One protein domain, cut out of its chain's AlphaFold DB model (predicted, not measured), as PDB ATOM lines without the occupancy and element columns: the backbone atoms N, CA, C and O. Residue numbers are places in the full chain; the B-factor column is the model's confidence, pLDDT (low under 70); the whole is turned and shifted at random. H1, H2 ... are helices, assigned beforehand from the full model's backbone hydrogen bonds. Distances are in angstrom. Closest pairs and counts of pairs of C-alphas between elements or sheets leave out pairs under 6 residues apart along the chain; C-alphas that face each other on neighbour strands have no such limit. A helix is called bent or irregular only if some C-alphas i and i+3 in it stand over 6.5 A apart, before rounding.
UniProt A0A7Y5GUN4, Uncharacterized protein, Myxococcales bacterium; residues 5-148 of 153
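What this domain is: This is residues 5 to 148 of the 153 residues of an uncharacterized protein of Myxococcales bacterium (UniProt A0A7Y5GUN4). Three long helices lie roughly side by side to make an elongated body, with H1 in the middle, H2 along one side of it and H5 along the other. H4 packs across the part of H5 nearest its first residue, while near the other end of the body H3 packs on the first turns of H1 and H6 folds back on the last part of H5. The printed part has 144 residues, with six named helices in the order H1, H2, H3, H4, H5, H6 and no named strand; the class is all helix. The whole is compact, with a radius of gyration of the C-alphas of 16.7 A, and spans 54 by 31 by 23 A.

Where its parts are: H1 takes residues 5 to 28, from C-alpha 5 at (-39.515, -32.906, -36.192), and is 32.8 A long. It has a kink of 29 degrees near residue 18; it is neither bent nor irregular, but only just: C-alphas 13 and 16 are 6.3 A apart. H2, residues 33 to 63, is the longest at 45.2 A. H3 is residues 67 to 81 and H4 residues 90 to 101. H5, residues 106 to 133, begins with C-alpha 106 at (-31.503, -45.363, 7.798) and is 40.7 A long. H6, residues 138 to 146, ends with C-alpha 146 at (-45.001, -45.363, -21.123).

How they stand to each other: H1 and H5 are the hubs, touching three helices each. H1 and H2 touch as a helical hairpin at a shallow tilt of 26 degrees, opposite ways; their closest C-alphas, of Glu 27 and Ala 36, are 4.2 A apart. H5 touches H1 with residues 119 to 131 alone, opposite ways at a shallow tilt of 34 degrees, only just short of steep; the closest C-alphas, of Thr 18 and Met 123, are 5.5 A apart. H1 touches H3 with residues 6 to 10 alone, at a steep tilt of 64 degrees; the closest C-alphas, of Glu 6 and Leu 71, are 5.7 A apart. H2 and H3 only just touch, and only at the corner, with 3 pairs of C-alphas within 8 A. H5 touches H4 with residues 108 to 116 alone, about perpendicular at 73 degrees; the closest C-alphas, of Ala 101 and Gly 112, are 3.9 A apart. H5 touches H6 with residues 124 to 132 alone, at a steep tilt of 46 degrees; the closest C-alphas, of Ile 128 and Ser 141, are 5.1 A apart. H3 and H6 are close but not clearly touching, while H3 and H4 are apart. Every O i to N i+4 pair is within hydrogen-bond range in H3, H4, H5 and H6, against 14 of 20 in H1 and 26 of 27 in H2.

The domain as a whole: The two C-alphas farthest apart, of Ala 63 and Asp 105, are 55.6 A apart. The printed part has no cut. The link from H3 to H4 is short, the other links are tight and no link is long. The mean pLDDT of the printed part is 93.2; residues 83 to 86 are under 70.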
ATOM      1  N   SER A   5     -38.410 -32.774 -37.151       94.25
ATOM      2  CA  SER A   5     -39.515 -32.906 -36.192       94.25
ATOM      3  C   SER A   5     -39.440 -34.175 -35.337       94.25
ATOM      4  O   SER A   5     -39.766 -34.125 -34.160       94.25
ATOM      5  N   GLU A   6     -38.996 -35.305 -35.886       94.44
ATOM      6  CA  GLU A   6     -38.837 -36.541 -35.105       94.44
ATOM      7  C   GLU A   6     -37.700 -36.393 -34.092       94.44
ATOM      8  O   GLU A   6     -37.877 -36.718 -32.919       94.44
ATOM      9  N   ALA A   7     -36.562 -35.839 -34.522       92.12
ATOM     10  CA  ALA A   7     -35.425 -35.587 -33.641       92.12
ATOM     11  C   ALA A   7     -35.793 -34.606 -32.515       92.12
ATOM     12  O   ALA A   7     -35.577 -34.910 -31.343       92.12
ATOM     13  N   MET A   8     -36.427 -33.478 -32.852       92.06
ATOM     14  CA  MET A   8     -36.897 -32.487 -31.876       92.06
ATOM     15  C   MET A   8     -37.940 -33.055 -30.912       92.06
ATOM     16  O   MET A   8     -37.939 -32.716 -29.734       92.06
ATOM     17  N   PHE A   9     -38.838 -33.922 -31.380       94.31
ATOM     18  CA  PHE A   9     -39.823 -34.559 -30.510       94.31
ATOM     19  C   PHE A   9     -39.162 -35.519 -29.516       94.31
ATOM     20  O   PHE A   9     -39.434 -35.459 -28.316       94.31
ATOM     21  N   LEU A  10     -38.267 -36.382 -30.005       92.19
ATOM     22  CA  LEU A  10     -37.561 -37.352 -29.175       92.19
ATOM     23  C   LEU A  10     -36.637 -36.683 -28.158       92.19
ATOM     24  O   LEU A  10     -36.564 -37.147 -27.021       92.19
ATOM     25  N   LEU A  11     -35.928 -35.630 -28.563       90.19
ATOM     26  CA  LEU A  11     -35.015 -34.908 -27.690       90.19
ATOM     27  C   LEU A  11     -35.793 -33.987 -26.751       90.19
ATOM     28  O   LEU A  11     -35.813 -34.236 -25.552       90.19
ATOM     29  N   SER A  12     -36.503 -32.994 -27.285       90.75
ATOM     30  CA  SER A  12     -37.023 -31.895 -26.472       90.75
ATOM     31  C   SER A  12     -38.336 -32.203 -25.754       90.75
ATOM     32  O   SER A  12     -38.560 -31.767 -24.627       90.75
ATOM     33  N   VAL A  13     -39.237 -32.975 -26.367       91.69
ATOM     34  CA  VAL A  13     -40.547 -33.265 -25.755       91.69
ATOM     35  C   VAL A  13     -40.483 -34.505 -24.868       91.69
ATOM     36  O   VAL A  13     -40.938 -34.474 -23.717       91.69
ATOM     37  N   MET A  14     -39.914 -35.590 -25.398       89.88
ATOM     38  CA  MET A  14     -39.826 -36.867 -24.692       89.88
ATOM     39  C   MET A  14     -38.683 -36.872 -23.668       89.88
ATOM     40  O   MET A  14     -38.948 -37.192 -22.510       89.88
ATOM     41  N   GLY A  15     -37.467 -36.482 -24.072       84.88
ATOM     42  CA  GLY A  15     -36.252 -36.509 -23.246       84.88
ATOM     43  C   GLY A  15     -36.111 -35.314 -22.298       84.88
ATOM     44  O   GLY A  15     -36.423 -35.426 -21.117       84.88
ATOM     45  N   GLU A  16     -35.675 -34.162 -22.808       84.19
ATOM     46  CA  GLU A  16     -35.389 -32.901 -22.091       84.19
ATOM     47  C   GLU A  16     -36.529 -32.431 -21.181       84.19
ATOM     48  O   GLU A  16     -36.303 -31.951 -20.070       84.19
ATOM     49  N   GLY A  17     -37.785 -32.657 -21.577       79.44
ATOM     50  CA  GLY A  17     -38.929 -32.398 -20.703       79.44
ATOM     51  C   GLY A  17     -38.824 -33.103 -19.339       79.44
ATOM     52  O   GLY A  17     -39.301 -32.574 -18.336       79.44
ATOM     53  N   THR A  18     -38.193 -34.276 -19.285       84.12
ATOM     54  CA  THR A  18     -37.892 -35.023 -18.054       84.12
ATOM     55  C   THR A  18     -36.801 -34.330 -17.223       84.12
ATOM     56  O   THR A  18     -36.872 -34.327 -15.993       84.12
ATOM     57  N   PHE A  19     -35.829 -33.673 -17.864       90.06
ATOM     58  CA  PHE A  19     -34.751 -32.950 -17.182       90.06
ATOM     59  C   PHE A  19     -35.243 -31.716 -16.431       90.06
ATOM     60  O   PHE A  19     -34.665 -31.375 -15.404       90.06
ATOM     61  N   ILE A  20     -36.341 -31.084 -16.856       94.69
ATOM     62  CA  ILE A  20     -36.937 -29.965 -16.103       94.69
ATOM     63  C   ILE A  20     -37.275 -30.387 -14.666       94.69
ATOM     64  O   ILE A  20     -37.000 -29.649 -13.716       94.69
ATOM     65  N   ASP A  21     -37.869 -31.570 -14.507       94.88
ATOM     66  CA  ASP A  21     -38.254 -32.102 -13.201       94.88
ATOM     67  C   ASP A  21     -37.022 -32.579 -12.411       94.88
ATOM     68  O   ASP A  21     -36.940 -32.339 -11.207       94.88
ATOM     69  N   LEU A  22     -36.023 -33.163 -13.089       95.06
ATOM     70  CA  LEU A  22     -34.751 -33.562 -12.470       95.06
ATOM     71  C   LEU A  22     -33.978 -32.359 -11.925       95.06
ATOM     72  O   LEU A  22     -33.511 -32.376 -10.793       95.06
ATOM     73  N   LEU A  23     -33.856 -31.296 -12.717       97.12
ATOM     74  CA  LEU A  23     -33.136 -30.090 -12.325       97.12
ATOM     75  C   LEU A  23     -33.848 -29.377 -11.176       97.12
ATOM     76  O   LEU A  23     -33.185 -28.863 -10.283       97.12
ATOM     77  N   ARG A  24     -35.188 -29.402 -11.143       97.69
ATOM     78  CA  ARG A  24     -35.953 -28.898  -9.992       97.69
ATOM     79  C   ARG A  24     -35.682 -29.721  -8.734       97.69
ATOM     80  O   ARG A  24     -35.554 -29.151  -7.658       97.69
ATOM     81  N   TYR A  25     -35.596 -31.042  -8.865       97.75
ATOM     82  CA  TYR A  25     -35.260 -31.924  -7.750       97.75
ATOM     83  C   TYR A  25     -33.853 -31.648  -7.211       97.75
ATOM     84  O   TYR A  25     -33.674 -31.524  -6.003       97.75
ATOM     85  N   ILE A  26     -32.868 -31.493  -8.099       97.81
ATOM     86  CA  ILE A  26     -31.493 -31.147  -7.711       97.81
ATOM     87  C   ILE A  26     -31.454 -29.768  -7.046       97.81
ATOM     88  O   ILE A  26     -30.814 -29.625  -6.016       97.81
ATOM     89  N   GLU A  27     -32.164 -28.775  -7.591       98.38
ATOM     90  CA  GLU A  27     -32.299 -27.438  -6.995       98.38
ATOM     91  C   GLU A  27     -32.883 -27.508  -5.574       98.38
ATOM     92  O   GLU A  27     -32.370 -26.859  -4.668       98.38
ATOM     93  N   GLN A  28     -33.923 -28.322  -5.365       98.12
ATOM     94  CA  GLN A  28     -34.594 -28.476  -4.070       98.12
ATOM     95  C   GLN A  28     -33.714 -29.145  -3.005       98.12
ATOM     96  O   GLN A  28     -33.790 -28.773  -1.836       98.12
ATOM     97  N   PHE A  29     -32.924 -30.147  -3.392       98.19
ATOM     98  CA  PHE A  29     -32.110 -30.958  -2.479       98.19
ATOM     99  C   PHE A  29     -30.609 -30.668  -2.588       98.19
ATOM    100  O   PHE A  29     -29.784 -31.486  -2.184       98.19
ATOM    101  N   ALA A  30     -30.240 -29.524  -3.162       97.38
ATOM    102  CA  ALA A  30     -28.848 -29.152  -3.346       97.38
ATOM    103  C   ALA A  30     -28.105 -29.103  -1.994       97.38
ATOM    104  O   ALA A  30     -28.647 -28.583  -1.017       97.38
ATOM    105  N   PRO A  31     -26.852 -29.590  -1.924       95.19
ATOM    106  CA  PRO A  31     -26.064 -29.553  -0.692       95.19
ATOM    107  C   PRO A  31     -25.585 -28.137  -0.333       95.19
ATOM    108  O   PRO A  31     -25.159 -27.899   0.796       95.19
ATOM    109  N   ASP A  32     -25.635 -27.206  -1.286       97.00
ATOM    110  CA  ASP A  32     -25.172 -25.832  -1.150       97.00
ATOM    111  C   ASP A  32     -25.891 -24.897  -2.145       97.00
ATOM    112  O   ASP A  32     -26.499 -25.333  -3.129       97.00
ATOM    113  N   GLU A  33     -25.795 -23.590  -1.898       98.12
ATOM    114  CA  GLU A  33     -26.441 -22.551  -2.710       98.12
ATOM    115  C   GLU A  33     -25.900 -22.484  -4.148       98.12
ATOM    116  O   GLU A  33     -26.657 -22.213  -5.081       98.12
ATOM    117  N   THR A  34     -24.611 -22.771  -4.360       98.44
ATOM    118  CA  THR A  34     -24.003 -22.723  -5.699       98.44
ATOM    119  C   THR A  34     -24.575 -23.829  -6.580       98.44
ATOM    120  O   THR A  34     -24.965 -23.577  -7.722       98.44
ATOM    121  N   THR A  35     -24.695 -25.043  -6.042       97.62
ATOM    122  CA  THR A  35     -25.324 -26.172  -6.732       97.62
ATOM    123  C   THR A  35     -26.794 -25.880  -7.052       97.62
ATOM    124  O   THR A  35     -27.229 -26.112  -8.185       97.62
ATOM    125  N   ALA A  36     -27.547 -25.310  -6.101       98.44
ATOM    126  CA  ALA A  36     -28.943 -24.922  -6.322       98.44
ATOM    127  C   ALA A  36     -29.079 -23.901  -7.462       98.44
ATOM    128  O   ALA A  36     -29.915 -24.049  -8.357       98.44
ATOM    129  N   GLU A  37     -28.215 -22.885  -7.466       98.62
ATOM    130  CA  GLU A  37     -28.234 -21.812  -8.455       98.62
ATOM    131  C   GLU A  37     -27.901 -22.310  -9.868       98.62
ATOM    132  O   GLU A  37     -28.553 -21.915 -10.841       98.62
ATOM    133  N   ILE A  38     -26.924 -23.213  -9.996       98.50
ATOM    134  CA  ILE A  38     -26.586 -23.844 -11.277       98.50
ATOM    135  C   ILE A  38     -27.776 -24.660 -11.793       98.50
ATOM    136  O   ILE A  38     -28.172 -24.489 -12.948       98.50
ATOM    137  N   ALA A  39     -28.386 -25.492 -10.943       98.38
ATOM    138  CA  ALA A  39     -29.542 -26.305 -11.320       98.38
ATOM    139  C   ALA A  39     -30.729 -25.436 -11.768       98.38
ATOM    140  O   ALA A  39     -31.343 -25.703 -12.804       98.38
ATOM    141  N   ARG A  40     -30.998 -24.335 -11.058       98.50
ATOM    142  CA  ARG A  40     -32.043 -23.365 -11.404       98.50
ATOM    143  C   ARG A  40     -31.814 -22.718 -12.771       98.50
ATOM    144  O   ARG A  40     -32.752 -22.606 -13.565       98.50
ATOM    145  N   ARG A  41     -30.581 -22.287 -13.064       98.44
ATOM    146  CA  ARG A  41     -30.225 -21.665 -14.354       98.44
ATOM    147  C   ARG A  41     -30.288 -22.660 -15.504       98.44
ATOM    148  O   ARG A  41     -30.893 -22.341 -16.526       98.44
ATOM    149  N   ALA A  42     -29.740 -23.860 -15.315       97.81
ATOM    150  CA  ALA A  42     -29.845 -24.943 -16.287       97.81
ATOM    151  C   ALA A  42     -31.316 -25.277 -16.568       97.81
ATOM    152  O   ALA A  42     -31.719 -25.360 -17.721       97.81
ATOM    153  N   ARG A  43     -32.163 -25.340 -15.532       97.50
ATOM    154  CA  ARG A  43     -33.604 -25.584 -15.691       97.50
ATOM    155  C   ARG A  43     -34.299 -24.501 -16.510       97.50
ATOM    156  O   ARG A  43     -35.228 -24.805 -17.254       97.50
ATOM    157  N   ALA A  44     -33.901 -23.240 -16.350       97.56
ATOM    158  CA  ALA A  44     -34.459 -22.130 -17.118       97.56
ATOM    159  C   ALA A  44     -34.024 -22.155 -18.594       97.56
ATOM    160  O   ALA A  44     -34.793 -21.741 -19.462       97.56
ATOM    161  N   ASP A  45     -32.809 -22.621 -18.883       96.38
ATOM    162  CA  ASP A  45     -32.342 -22.863 -20.252       96.38
ATOM    163  C   ASP A  45     -33.087 -24.042 -20.889       96.38
ATOM    164  O   ASP A  45     -33.732 -23.876 -21.923       96.38
ATOM    165  N   GLU A  46     -33.149 -25.167 -20.180       94.75
ATOM    166  CA  GLU A  46     -33.852 -26.374 -20.616       94.75
ATOM    167  C   GLU A  46     -35.334 -26.102 -20.900       94.75
ATOM    168  O   GLU A  46     -35.883 -26.487 -21.930       94.75
ATOM    169  N   ALA A  47     -35.996 -25.330 -20.032       95.81
ATOM    170  CA  ALA A  47     -37.383 -24.933 -20.245       95.81
ATOM    171  C   ALA A  47     -37.590 -24.161 -21.561       95.81
ATOM    172  O   ALA A  47     -38.652 -24.295 -22.175       95.81
ATOM    173  N   ARG A  48     -36.601 -23.379 -22.022       95.44
ATOM    174  CA  ARG A  48     -36.674 -22.677 -23.313       95.44
ATOM    175  C   ARG A  48     -36.529 -23.645 -24.488       95.44
ATOM    176  O   ARG A  48     -37.305 -23.518 -25.437       95.44
ATOM    177  N   HIS A  49     -35.619 -24.618 -24.416       92.62
ATOM    178  CA  HIS A  49     -35.467 -25.655 -25.447       92.62
ATOM    179  C   HIS A  49     -36.726 -26.517 -25.573       92.62
ATOM    180  O   HIS A  49     -37.292 -26.640 -26.663       92.62
ATOM    181  N   VAL A  50     -37.249 -26.999 -24.443       95.44
ATOM    182  CA  VAL A  50     -38.495 -27.774 -24.395       95.44
ATOM    183  C   VAL A  50     -39.666 -26.963 -24.948       95.44
ATOM    184  O   VAL A  50     -40.441 -27.477 -25.755       95.44
ATOM    185  N   HIS A  51     -39.793 -25.684 -24.576       96.19
ATOM    186  CA  HIS A  51     -40.866 -24.831 -25.092       96.19
ATOM    187  C   HIS A  51     -40.785 -24.650 -26.612       96.19
ATOM    188  O   HIS A  51     -41.806 -24.749 -27.298       96.19
ATOM    189  N   PHE A  52     -39.582 -24.427 -27.148       95.62
ATOM    190  CA  PHE A  52     -39.363 -24.344 -28.590       95.62
ATOM    191  C   PHE A  52     -39.756 -25.650 -29.295       95.62
ATOM    192  O   PHE A  52     -40.539 -25.620 -30.247       95.62
ATOM    193  N   GLY A  53     -39.297 -26.800 -28.789       95.31
ATOM    194  CA  GLY A  53     -39.665 -28.112 -29.323       95.31
ATOM    195  C   GLY A  53     -41.177 -28.346 -29.302       95.31
ATOM    196  O   GLY A  53     -41.764 -28.731 -30.310       95.31
ATOM    197  N   MET A  54     -41.841 -28.030 -28.188       97.06
ATOM    198  CA  MET A  54     -43.297 -28.138 -28.066       97.06
ATOM    199  C   MET A  54     -44.037 -27.257 -29.081       97.06
ATOM    200  O   MET A  54     -44.993 -27.713 -29.712       97.06
ATOM    201  N   ALA A  55     -43.606 -26.005 -29.261       96.88
ATOM    202  CA  ALA A  55     -44.210 -25.090 -30.225       96.88
ATOM    203  C   ALA A  55     -44.045 -25.591 -31.668       96.88
ATOM    204  O   ALA A  55     -45.020 -25.586 -32.426       96.88
ATOM    205  N   HIS A  56     -42.851 -26.081 -32.021       96.25
ATOM    206  CA  HIS A  56     -42.561 -26.671 -33.330       96.25
ATOM    207  C   HIS A  56     -43.444 -27.888 -33.619       96.25
ATOM    208  O   HIS A  56     -44.069 -27.960 -34.675       96.25
ATOM    209  N   ILE A  57     -43.554 -28.825 -32.671       96.31
ATOM    210  CA  ILE A  57     -44.353 -30.044 -32.865       96.31
ATOM    211  C   ILE A  57     -45.838 -29.731 -32.980       96.31
ATOM    212  O   ILE A  57     -46.495 -30.267 -33.869       96.31
ATOM    213  N   ARG A  58     -46.360 -28.818 -32.156       96.19
ATOM    214  CA  ARG A  58     -47.755 -28.378 -32.264       96.19
ATOM    215  C   ARG A  58     -48.052 -27.777 -33.641       96.19
ATOM    216  O   ARG A  58     -49.069 -28.107 -34.242       96.19
ATOM    217  N   TYR A  59     -47.163 -26.920 -34.152       95.75
ATOM    218  CA  TYR A  59     -47.292 -26.360 -35.501       95.75
ATOM    219  C   TYR A  59     -47.243 -27.455 -36.577       95.75
ATOM    220  O   TYR A  59     -48.097 -27.502 -37.460       95.75
ATOM    221  N   ALA A  60     -46.277 -28.367 -36.484       95.19
ATOM    222  CA  ALA A  60     -46.087 -29.420 -37.472       95.19
ATOM    223  C   ALA A  60     -47.253 -30.428 -37.499       95.19
ATOM    224  O   ALA A  60     -47.637 -30.871 -38.578       95.19
ATOM    225  N   LEU A  61     -47.851 -30.748 -36.346       94.50
ATOM    226  CA  LEU A  61     -49.037 -31.611 -36.255       94.50
ATOM    227  C   LEU A  61     -50.268 -30.972 -36.902       94.50
ATOM    228  O   LEU A  61     -51.064 -31.674 -37.518       94.50
ATOM    229  N   ALA A  62     -50.413 -29.649 -36.801       93.56
ATOM    230  CA  ALA A  62     -51.489 -28.929 -37.476       93.56
ATOM    231  C   ALA A  62     -51.318 -28.914 -39.007       93.56
ATOM    232  O   ALA A  62     -52.306 -28.834 -39.733       93.56
ATOM    233  N   ALA A  63     -50.076 -28.986 -39.495       94.00
ATOM    234  CA  ALA A  63     -49.756 -28.956 -40.922       94.00
ATOM    235  C   ALA A  63     -49.775 -30.342 -41.591       94.00
ATOM    236  O   ALA A  63     -50.066 -30.435 -42.782       94.00
ATOM    237  N   ASP A  64     -49.453 -31.410 -40.855       94.12
ATOM    238  CA  ASP A  64     -49.355 -32.769 -41.391       94.12
ATOM    239  C   ASP A  64     -50.080 -33.795 -40.497       94.12
ATOM    240  O   ASP A  64     -49.524 -34.242 -39.486       94.12
ATOM    241  N   PRO A  65     -51.279 -34.252 -40.904       86.69
ATOM    242  CA  PRO A  65     -52.041 -35.267 -40.176       86.69
ATOM    243  C   PRO A  65     -51.318 -36.615 -40.010       86.69
ATOM    244  O   PRO A  65     -51.643 -37.377 -39.101       86.69
ATOM    245  N   MET A  66     -50.338 -36.936 -40.864       92.25
ATOM    246  CA  MET A  66     -49.567 -38.186 -40.790       92.25
ATOM    247  C   MET A  66     -48.363 -38.090 -39.852       92.25
ATOM    248  O   MET A  66     -47.706 -39.100 -39.583       92.25
ATOM    249  N   LEU A  67     -48.056 -36.899 -39.326       94.44
ATOM    250  CA  LEU A  67     -46.906 -36.709 -38.450       94.44
ATOM    251  C   LEU A  67     -47.027 -37.523 -37.158       94.44
ATOM    252  O   LEU A  67     -46.024 -38.089 -36.730       94.44
ATOM    253  N   TYR A  68     -48.228 -37.651 -36.579       94.31
ATOM    254  CA  TYR A  68     -48.436 -38.454 -35.367       94.31
ATOM    255  C   TYR A  68     -47.860 -39.869 -35.511       94.31
ATOM    256  O   TYR A  68     -47.038 -40.288 -34.701       94.31
ATOM    257  N   GLN A  69     -48.225 -40.577 -36.586       95.06
ATOM    258  CA  GLN A  69     -47.793 -41.959 -36.819       95.06
ATOM    259  C   GLN A  69     -46.269 -42.068 -36.951       95.06
ATOM    260  O   GLN A  69     -45.666 -43.047 -36.513       95.06
ATOM    261  N   ARG A  70     -45.620 -41.049 -37.532       95.44
ATOM    262  CA  ARG A  70     -44.155 -41.002 -37.627       95.44
ATOM    263  C   ARG A  70     -43.503 -40.765 -36.268       95.44
ATOM    264  O   ARG A  70     -42.546 -41.460 -35.940       95.44
ATOM    265  N   LEU A  71     -44.035 -39.835 -35.472       95.69
ATOM    266  CA  LEU A  71     -43.550 -39.562 -34.115       95.69
ATOM    267  C   LEU A  71     -43.712 -40.782 -33.205       95.69
ATOM    268  O   LEU A  71     -42.776 -41.151 -32.497       95.69
ATOM    269  N   GLU A  72     -44.865 -41.443 -33.269       95.25
ATOM    270  CA  GLU A  72     -45.127 -42.688 -32.552       95.25
ATOM    271  C   GLU A  72     -44.112 -43.760 -32.957       95.25
ATOM    272  O   GLU A  72     -43.376 -44.269 -32.114       95.25
ATOM    273  N   LYS A  73     -43.965 -44.032 -34.257       94.75
ATOM    274  CA  LYS A  73     -42.976 -45.000 -34.747       94.75
ATOM    275  C   LYS A  73     -41.554 -44.671 -34.278       94.75
ATOM    276  O   LYS A  73     -40.813 -45.585 -33.919       94.75
ATOM    277  N   ALA A  74     -41.176 -43.393 -34.250       93.56
ATOM    278  CA  ALA A  74     -39.870 -42.950 -33.772       93.56
ATOM    279  C   ALA A  74     -39.674 -43.228 -32.268       93.56
ATOM    280  O   ALA A  74     -38.615 -43.722 -31.876       93.56
ATOM    281  N   VAL A  75     -40.695 -42.985 -31.436       92.94
ATOM    282  CA  VAL A  75     -40.672 -43.310 -29.998       92.94
ATOM    283  C   VAL A  75     -40.529 -44.811 -29.779       92.94
ATOM    284  O   VAL A  75     -39.656 -45.242 -29.029       92.94
ATOM    285  N   PHE A  76     -41.338 -45.619 -30.464       91.94
ATOM    286  CA  PHE A  76     -41.282 -47.074 -30.335       91.94
ATOM    287  C   PHE A  76     -39.945 -47.642 -30.817       91.94
ATOM    288  O   PHE A  76     -39.392 -48.533 -30.176       91.94
ATOM    289  N   HIS A  77     -39.398 -47.108 -31.911       91.06
ATOM    290  CA  HIS A  77     -38.083 -47.503 -32.402       91.06
ATOM    291  C   HIS A  77     -36.987 -47.201 -31.374       91.06
ATOM    292  O   HIS A  77     -36.219 -48.095 -31.031       91.06
ATOM    293  N   ARG A  78     -36.964 -45.980 -30.821       88.00
ATOM    294  CA  ARG A  78     -36.015 -45.593 -29.768       88.00
ATOM    295  C   ARG A  78     -36.134 -46.496 -28.540       88.00
ATOM    296  O   ARG A  78     -35.117 -46.976 -28.045       88.00
ATOM    297  N   ALA A  79     -37.356 -46.751 -28.076       87.06
ATOM    298  CA  ALA A  79     -37.606 -47.624 -26.935       87.06
ATOM    299  C   ALA A  79     -37.089 -49.051 -27.183       87.06
ATOM    300  O   ALA A  79     -36.450 -49.632 -26.312       87.06
ATOM    301  N   ALA A  80     -37.293 -49.596 -28.387       86.50
ATOM    302  CA  ALA A  80     -36.779 -50.913 -28.762       86.50
ATOM    303  C   ALA A  80     -35.241 -50.957 -28.810       86.50
ATOM    304  O   ALA A  80     -34.644 -51.934 -28.364       86.50
ATOM    305  N   THR A  81     -34.587 -49.900 -29.302       84.62
ATOM    306  CA  THR A  81     -33.116 -49.797 -29.308       84.62
ATOM    307  C   THR A  81     -32.534 -49.726 -27.895       84.62
ATOM    308  O   THR A  81     -31.451 -50.251 -27.648       84.62
ATOM    309  N   LEU A  82     -33.251 -49.098 -26.964       77.00
ATOM    310  CA  LEU A  82     -32.810 -48.887 -25.586       77.00
ATOM    311  C   LEU A  82     -33.342 -49.943 -24.599       77.00
ATOM    312  O   LEU A  82     -33.127 -49.797 -23.401       77.00
ATOM    313  N   HIS A  83     -33.977 -51.020 -25.073       67.62
ATOM    314  CA  HIS A  83     -34.611 -52.055 -24.236       67.62
ATOM    315  C   HIS A  83     -33.641 -52.739 -23.248       67.62
ATOM    316  O   HIS A  83     -34.053 -53.324 -22.260       67.62
ATOM    317  N   GLN A  84     -32.324 -52.666 -23.455       64.81
ATOM    318  CA  GLN A  84     -31.368 -53.185 -22.465       64.81
ATOM    319  C   GLN A  84     -31.276 -52.315 -21.190       64.81
ATOM    320  O   GLN A  84     -30.629 -52.713 -20.225       64.81
ATOM    321  N   LEU A  85     -31.911 -51.138 -21.176       63.12
ATOM    322  CA  LEU A  85     -31.894 -50.151 -20.095       63.12
ATOM    323  C   LEU A  85     -33.311 -49.946 -19.529       63.12
ATOM    324  O   LEU A  85     -33.885 -48.858 -19.607       63.12
ATOM    325  N   ASP A  86     -33.880 -51.007 -18.955       62.47
ATOM    326  CA  ASP A  86     -35.251 -51.010 -18.418       62.47
ATOM    327  C   ASP A  86     -35.414 -50.203 -17.113       62.47
ATOM    328  O   ASP A  86     -36.531 -49.956 -16.648       62.47
ATOM    329  N   SER A  87     -34.315 -49.750 -16.505       70.88
ATOM    330  CA  SER A  87     -34.323 -48.973 -15.266       70.88
ATOM    331  C   SER A  87     -33.308 -47.832 -15.279       70.88
ATOM    332  O   SER A  87     -32.349 -47.812 -16.054       70.88
ATOM    333  N   VAL A  88     -33.532 -46.858 -14.390       79.88
ATOM    334  CA  VAL A  88     -32.492 -45.895 -14.015       79.88
ATOM    335  C   VAL A  88     -31.278 -46.708 -13.548       79.88
ATOM    336  O   VAL A  88     -31.453 -47.570 -12.682       79.88
ATOM    337  N   PRO A  89     -30.064 -46.453 -14.066       86.25
ATOM    338  CA  PRO A  89     -28.874 -47.144 -13.586       86.25
ATOM    339  C   PRO A  89     -28.744 -46.999 -12.066       86.25
ATOM    340  O   PRO A  89     -28.852 -45.885 -11.551       86.25
ATOM    341  N   ALA A  90     -28.485 -48.102 -11.354       89.31
ATOM    342  CA  ALA A  90     -28.425 -48.109  -9.888       89.31
ATOM    343  C   ALA A  90     -27.550 -46.979  -9.296       89.31
ATOM    344  O   ALA A  90     -28.030 -46.299  -8.393       89.31
ATOM    345  N   PRO A  91     -26.365 -46.646  -9.856       91.50
ATOM    346  CA  PRO A  91     -25.564 -45.531  -9.344       91.50
ATOM    347  C   PRO A  91     -26.268 -44.167  -9.405       91.50
ATOM    348  O   PRO A  91     -26.075 -43.333  -8.526       91.50
ATOM    349  N   ILE A  92     -27.096 -43.929 -10.426       91.00
ATOM    350  CA  ILE A  92     -27.857 -42.681 -10.562       91.00
ATOM    351  C   ILE A  92     -29.013 -42.654  -9.563       91.00
ATOM    352  O   ILE A  92     -29.258 -41.628  -8.930       91.00
ATOM    353  N   GLN A  93     -29.706 -43.782  -9.389       92.75
ATOM    354  CA  GLN A  93     -30.744 -43.913  -8.369       92.75
ATOM    355  C   GLN A  93     -30.177 -43.668  -6.964       92.75
ATOM    356  O   GLN A  93     -30.770 -42.909  -6.193       92.75
ATOM    357  N   ASP A  94     -29.036 -44.275  -6.641       93.94
ATOM    358  CA  ASP A  94     -28.386 -44.130  -5.341       93.94
ATOM    359  C   ASP A  94     -27.935 -42.685  -5.118       93.94
ATOM    360  O   ASP A  94     -28.220 -42.110  -4.068       93.94
ATOM    361  N   ALA A  95     -27.327 -42.049  -6.126       94.62
ATOM    362  CA  ALA A  95     -26.912 -40.651  -6.044       94.62
ATOM    363  C   ALA A  95     -28.093 -39.703  -5.779       94.62
ATOM    364  O   ALA A  95     -28.021 -38.864  -4.883       94.62
ATOM    365  N   LEU A  96     -29.208 -39.856  -6.505       95.69
ATOM    366  CA  LEU A  96     -30.399 -39.019  -6.319       95.69
ATOM    367  C   LEU A  96     -31.120 -39.302  -4.994       95.69
ATOM    368  O   LEU A  96     -31.718 -38.394  -4.413       95.69
ATOM    369  N   THR A  97     -31.047 -40.543  -4.509       97.06
ATOM    370  CA  THR A  97     -31.562 -40.935  -3.192       97.06
ATOM    371  C   THR A  97     -30.745 -40.281  -2.082       97.06
ATOM    372  O   THR A  97     -31.319 -39.659  -1.194       97.06
ATOM    373  N   VAL A  98     -29.415 -40.380  -2.143       96.69
ATOM    374  CA  VAL A  98     -28.505 -39.788  -1.152       96.69
ATOM    375  C   VAL A  98     -28.606 -38.265  -1.153       96.69
ATOM    376  O   VAL A  98     -28.663 -37.669  -0.081       96.69
ATOM    377  N   LEU A  99     -28.704 -37.643  -2.334       96.81
ATOM    378  CA  LEU A  99     -28.892 -36.198  -2.468       96.81
ATOM    379  C   LEU A  99     -30.125 -35.721  -1.683       96.81
ATOM    380  O   LEU A  99     -30.016 -34.829  -0.849       96.81
ATOM    381  N   ALA A 100     -31.280 -36.360  -1.887       97.88
ATOM    382  CA  ALA A 100     -32.510 -35.982  -1.186       97.88
ATOM    383  C   ALA A 100     -32.615 -36.495   0.251       97.88
ATOM    384  O   ALA A 100     -33.485 -36.047   0.996       97.88
ATOM    385  N   ALA A 101     -31.768 -37.443   0.651       97.62
ATOM    386  CA  ALA A 101     -31.739 -37.936   2.019       97.62
ATOM    387  C   ALA A 101     -31.181 -36.884   2.988       97.62
ATOM    388  O   ALA A 101     -31.600 -36.849   4.141       97.62
ATOM    389  N   GLY A 102     -30.219 -36.058   2.553       93.19
ATOM    390  CA  GLY A 102     -29.546 -35.077   3.416       93.19
ATOM    391  C   GLY A 102     -28.726 -35.696   4.563       93.19
ATOM    392  O   GLY A 102     -28.248 -34.980   5.439       93.19
ATOM    393  N   GLY A 103     -28.561 -37.022   4.571       91.94
ATOM    394  CA  GLY A 103     -27.895 -37.791   5.620       91.94
ATOM    395  C   GLY A 103     -27.820 -39.281   5.275       91.94
ATOM    396  O   GLY A 103     -28.514 -39.763   4.381       91.94
ATOM    397  N   THR A 104     -26.965 -40.024   5.981       93.25
ATOM    398  CA  THR A 104     -26.685 -41.450   5.704       93.25
ATOM    399  C   THR A 104     -27.336 -42.416   6.691       93.25
ATOM    400  O   THR A 104     -27.217 -43.631   6.531       93.25
ATOM    401  N   ASP A 105     -28.038 -41.916   7.711       96.88
ATOM    402  CA  ASP A 105     -28.753 -42.786   8.638       96.88
ATOM    403  C   ASP A 105     -29.967 -43.454   7.953       96.88
ATOM    404  O   ASP A 105     -30.534 -42.918   6.992       96.88
ATOM    405  N   PRO A 106     -30.432 -44.616   8.451       97.00
ATOM    406  CA  PRO A 106     -31.503 -45.363   7.798       97.00
ATOM    407  C   PRO A 106     -32.823 -44.597   7.615       97.00
ATOM    408  O   PRO A 106     -33.592 -44.943   6.717       97.00
ATOM    409  N   LYS A 107     -33.146 -43.607   8.463       97.25
ATOM    410  CA  LYS A 107     -34.374 -42.808   8.300       97.25
ATOM    411  C   LYS A 107     -34.218 -41.823   7.145       97.25
ATOM    412  O   LYS A 107     -35.119 -41.760   6.309       97.25
ATOM    413  N   SER A 108     -33.082 -41.135   7.072       97.31
ATOM    414  CA  SER A 108     -32.762 -40.200   5.989       97.31
ATOM    415  C   SER A 108     -32.758 -40.898   4.629       97.31
ATOM    416  O   SER A 108     -33.451 -40.458   3.714       97.31
ATOM    417  N   ILE A 109     -32.104 -42.059   4.516       98.12
ATOM    418  CA  ILE A 109     -32.079 -42.832   3.262       98.12
ATOM    419  C   ILE A 109     -33.483 -43.276   2.830       98.12
ATOM    420  O   ILE A 109     -33.818 -43.184   1.649       98.12
ATOM    421  N   ARG A 110     -34.342 -43.709   3.766       97.69
ATOM    422  CA  ARG A 110     -35.745 -44.024   3.436       97.69
ATOM    423  C   ARG A 110     -36.482 -42.807   2.888       97.69
ATOM    424  O   ARG A 110     -37.174 -42.942   1.887       97.69
ATOM    425  N   SER A 111     -36.316 -41.639   3.509       97.81
ATOM    426  CA  SER A 111     -36.928 -40.400   3.023       97.81
ATOM    427  C   SER A 111     -36.416 -40.022   1.629       97.81
ATOM    428  O   SER A 111     -37.224 -39.762   0.743       97.81
ATOM    429  N   GLY A 112     -35.104 -40.085   1.387       98.00
ATOM    430  CA  GLY A 112     -34.522 -39.866   0.059       98.00
ATOM    431  C   GLY A 112     -35.086 -40.814  -1.007       98.00
ATOM    432  O   GLY A 112     -35.400 -40.390  -2.117       98.00
ATOM    433  N   ALA A 113     -35.306 -42.086  -0.657       97.44
ATOM    434  CA  ALA A 113     -35.881 -43.073  -1.571       97.44
ATOM    435  C   ALA A 113     -37.364 -42.797  -1.895       97.44
ATOM    436  O   ALA A 113     -37.809 -43.085  -3.009       97.44
ATOM    437  N   GLU A 114     -38.135 -42.248  -0.947       97.94
ATOM    438  CA  GLU A 114     -39.499 -41.753  -1.202       97.94
ATOM    439  C   GLU A 114     -39.477 -40.560  -2.166       97.94
ATOM    440  O   GLU A 114     -40.199 -40.561  -3.165       97.94
ATOM    441  N   HIS A 115     -38.601 -39.577  -1.928       98.12
ATOM    442  CA  HIS A 115     -38.466 -38.405  -2.798       98.12
ATOM    443  C   HIS A 115     -38.073 -38.792  -4.229       98.12
ATOM    444  O   HIS A 115     -38.663 -38.290  -5.187       98.12
ATOM    445  N   PHE A 116     -37.137 -39.729  -4.396       96.25
ATOM    446  CA  PHE A 116     -36.761 -40.235  -5.716       96.25
ATOM    447  C   PHE A 116     -37.927 -40.940  -6.431       96.25
ATOM    448  O   PHE A 116     -38.141 -40.750  -7.631       96.25
ATOM    449  N   ARG A 117     -38.733 -41.732  -5.709       95.12
ATOM    450  CA  ARG A 117     -39.944 -42.341  -6.282       95.12
ATOM    451  C   ARG A 117     -40.964 -41.292  -6.709       95.12
ATOM    452  O   ARG A 117     -41.516 -41.405  -7.804       95.12
ATOM    453  N   GLN A 118     -41.153 -40.252  -5.900       96.38
ATOM    454  CA  GLN A 118     -42.030 -39.138  -6.240       96.38
ATOM    455  C   GLN A 118     -41.539 -38.381  -7.481       96.38
ATOM    456  O   GLN A 118     -42.344 -38.072  -8.357       96.38
ATOM    457  N   LEU A 119     -40.228 -38.148  -7.613       95.06
ATOM    458  CA  LEU A 119     -39.632 -37.536  -8.805       95.06
ATOM    459  C   LEU A 119     -40.014 -38.303 -10.078       95.06
ATOM    460  O   LEU A 119     -40.473 -37.701 -11.051       95.06
ATOM    461  N   ARG A 120     -39.883 -39.634 -10.064       92.12
ATOM    462  CA  ARG A 120     -40.249 -40.477 -11.214       92.12
ATOM    463  C   ARG A 120     -41.731 -40.365 -11.569       92.12
ATOM    464  O   ARG A 120     -42.062 -40.309 -12.753       92.12
ATOM    465  N   HIS A 121     -42.603 -40.311 -10.564       92.56
ATOM    466  CA  HIS A 121     -44.035 -40.109 -10.774       92.56
ATOM    467  C   HIS A 121     -44.311 -38.748 -11.422       92.56
ATOM    468  O   HIS A 121     -44.953 -38.671 -12.467       92.56
ATOM    469  N   THR A 122     -43.741 -37.677 -10.864       94.19
ATOM    470  CA  THR A 122     -43.903 -36.315 -11.383       94.19
ATOM    471  C   THR A 122     -43.394 -36.179 -12.818       94.19
ATOM    472  O   THR A 122     -44.066 -35.565 -13.644       94.19
ATOM    473  N   MET A 123     -42.261 -36.799 -13.157       92.69
ATOM    474  CA  MET A 123     -41.743 -36.832 -14.530       92.69
ATOM    475  C   MET A 123     -42.708 -37.497 -15.511       92.69
ATOM    476  O   MET A 123     -42.900 -37.000 -16.623       92.69
ATOM    477  N   PHE A 124     -43.312 -38.618 -15.111       91.81
ATOM    478  CA  PHE A 124     -44.295 -39.324 -15.927       91.81
ATOM    479  C   PHE A 124     -45.545 -38.465 -16.162       91.81
ATOM    480  O   PHE A 124     -45.945 -38.264 -17.311       91.81
ATOM    481  N   GLU A 125     -46.114 -37.892 -15.099       94.06
ATOM    482  CA  GLU A 125     -47.299 -37.030 -15.179       94.06
ATOM    483  C   GLU A 125     -47.046 -35.772 -16.013       94.06
ATOM    484  O   GLU A 125     -47.865 -35.386 -16.849       94.06
ATOM    485  N   ASN A 126     -45.901 -35.118 -15.813       94.94
ATOM    486  CA  ASN A 126     -45.574 -33.901 -16.543       94.94
ATOM    487  C   ASN A 126     -45.279 -34.182 -18.018       94.94
ATOM    488  O   ASN A 126     -45.584 -33.336 -18.861       94.94
ATOM    489  N   ARG A 127     -44.771 -35.372 -18.366       94.81
ATOM    490  CA  ARG A 127     -44.656 -35.795 -19.768       94.81
ATOM    491  C   ARG A 127     -46.022 -35.942 -20.426       94.81
ATOM    492  O   ARG A 127     -46.203 -35.403 -21.515       94.81
ATOM    493  N   ILE A 128     -46.986 -36.576 -19.754       95.75
ATOM    494  CA  ILE A 128     -48.370 -36.667 -20.249       95.75
ATOM    495  C   ILE A 128     -48.942 -35.265 -20.481       95.75
ATOM    496  O   ILE A 128     -49.402 -34.966 -21.580       95.75
ATOM    497  N   LYS A 129     -48.825 -34.366 -19.496       96.00
ATOM    498  CA  LYS A 129     -49.304 -32.977 -19.622       96.00
ATOM    499  C   LYS A 129     -48.663 -32.244 -20.804       96.00
ATOM    500  O   LYS A 129     -49.350 -31.534 -21.534       96.00
ATOM    501  N   ARG A 130     -47.351 -32.409 -21.022       95.62
ATOM    502  CA  ARG A 130     -46.654 -31.813 -22.176       95.62
ATOM    503  C   ARG A 130     -47.187 -32.350 -23.506       95.62
ATOM    504  O   ARG A 130     -47.406 -31.549 -24.409       95.62
ATOM    505  N   LEU A 131     -47.417 -33.659 -23.615       96.62
ATOM    506  CA  LEU A 131     -47.969 -34.288 -24.820       96.62
ATOM    507  C   LEU A 131     -49.396 -33.793 -25.112       96.62
ATOM    508  O   LEU A 131     -49.688 -33.379 -26.235       96.62
ATOM    509  N   GLN A 132     -50.253 -33.704 -24.097       97.19
ATOM    510  CA  GLN A 132     -51.597 -33.138 -24.258       97.19
ATOM    511  C   GLN A 132     -51.555 -31.670 -24.715       97.19
ATOM    512  O   GLN A 132     -52.269 -31.282 -25.636       97.19
ATOM    513  N   ASN A 133     -50.650 -30.863 -24.148       95.62
ATOM    514  CA  ASN A 133     -50.497 -29.445 -24.498       95.62
ATOM    515  C   ASN A 133     -50.061 -29.183 -25.950       95.62
ATOM    516  O   ASN A 133     -50.198 -28.056 -26.437       95.62
ATOM    517  N   ILE A 134     -49.506 -30.181 -26.642       95.06
ATOM    518  CA  ILE A 134     -49.106 -30.065 -28.052       95.06
ATOM    519  C   ILE A 134     -50.081 -30.763 -29.010       95.06
ATOM    520  O   ILE A 134     -49.837 -30.747 -30.213       95.06
ATOM    521  N   GLY A 135     -51.200 -31.299 -28.501       94.25
ATOM    522  CA  GLY A 135     -52.332 -31.770 -29.308       94.25
ATOM    523  C   GLY A 135     -52.581 -33.280 -29.307       94.25
ATOM    524  O   GLY A 135     -53.417 -33.739 -30.079       94.25
ATOM    525  N   PHE A 136     -51.886 -34.055 -28.470       96.06
ATOM    526  CA  PHE A 136     -52.121 -35.496 -28.345       96.06
ATOM    527  C   PHE A 136     -53.342 -35.765 -27.456       96.06
ATOM    528  O   PHE A 136     -53.594 -35.040 -26.488       96.06
ATOM    529  N   SER A 137     -54.082 -36.838 -27.738       96.56
ATOM    530  CA  SER A 137     -55.117 -37.322 -26.818       96.56
ATOM    531  C   SER A 137     -54.489 -37.853 -25.521       96.56
ATOM    532  O   SER A 137     -53.279 -38.096 -25.450       96.56
ATOM    533  N   LEU A 138     -55.302 -38.046 -24.477       96.31
ATOM    534  CA  LEU A 138     -54.831 -38.667 -23.233       96.31
ATOM    535  C   LEU A 138     -54.259 -40.069 -23.496       96.31
ATOM    536  O   LEU A 138     -53.131 -40.341 -23.104       96.31
ATOM    537  N   GLU A 139     -54.991 -40.898 -24.239       96.50
ATOM    538  CA  GLU A 139     -54.578 -42.260 -24.595       96.50
ATOM    539  C   GLU A 139     -53.236 -42.271 -25.341       96.50
ATOM    540  O   GLU A 139     -52.306 -42.977 -24.956       96.50
ATOM    541  N   GLN A 140     -53.085 -41.419 -26.361       95.62
ATOM    542  CA  GLN A 140     -51.820 -41.281 -27.088       95.62
ATOM    543  C   GLN A 140     -50.685 -40.836 -26.156       95.62
ATOM    544  O   GLN A 140     -49.562 -41.332 -26.237       95.62
ATOM    545  N   SER A 141     -50.978 -39.902 -25.249       96.62
ATOM    546  CA  SER A 141     -49.996 -39.375 -24.301       96.62
ATOM    547  C   SER A 141     -49.522 -40.444 -23.315       96.62
ATOM    548  O   SER A 141     -48.327 -40.521 -23.027       96.62
ATOM    549  N   GLU A 142     -50.426 -41.289 -22.822       94.62
ATOM    550  CA  GLU A 142     -50.113 -42.410 -21.932       94.62
ATOM    551  C   GLU A 142     -49.277 -43.476 -22.643       94.62
ATOM    552  O   GLU A 142     -48.238 -43.890 -22.118       94.62
ATOM    553  N   VAL A 143     -49.668 -43.855 -23.867       93.81
ATOM    554  CA  VAL A 143     -48.925 -44.812 -24.701       93.81
ATOM    555  C   VAL A 143     -47.492 -44.338 -24.917       93.81
ATOM    556  O   VAL A 143     -46.547 -45.078 -24.638       93.81
ATOM    557  N   LEU A 144     -47.306 -43.097 -25.377       93.62
ATOM    558  CA  LEU A 144     -45.974 -42.566 -25.659       93.62
ATOM    559  C   LEU A 144     -45.164 -42.362 -24.377       93.62
ATOM    560  O   LEU A 144     -43.988 -42.724 -24.339       93.62
ATOM    561  N   SER A 145     -45.773 -41.833 -23.311       91.62
ATOM    562  CA  SER A 145     -45.076 -41.628 -22.037       91.62
ATOM    563  C   SER A 145     -44.596 -42.943 -21.426       91.62
ATOM    564  O   SER A 145     -43.482 -42.996 -20.902       91.62
ATOM    565  N   GLY A 146     -45.379 -44.018 -21.559       88.75
ATOM    566  CA  GLY A 146     -45.001 -45.363 -21.123       88.75
ATOM    567  C   GLY A 146     -43.838 -45.982 -21.907       88.75
ATOM    568  O   GLY A 146     -43.228 -46.936 -21.434       88.75
ATOM    569  N   LYS A 147     -43.499 -45.444 -23.087       88.44
ATOM    570  CA  LYS A 147     -42.328 -45.859 -23.882       88.44
ATOM    571  C   LYS A 147     -41.074 -45.036 -23.607       88.44
ATOM    572  O   LYS A 147     -40.029 -45.321 -24.186       88.44
ATOM    573  N   HIS A 148     -41.146 -44.036 -22.733       81.69
ATOM    574  CA  HIS A 148     -39.959 -43.308 -22.314       81.69
ATOM    575  C   HIS A 148     -39.058 -44.211 -21.463       81.69
ATOM    576  O   HIS A 148     -39.463 -44.682 -20.400       81.69
TER     577      HIS A 148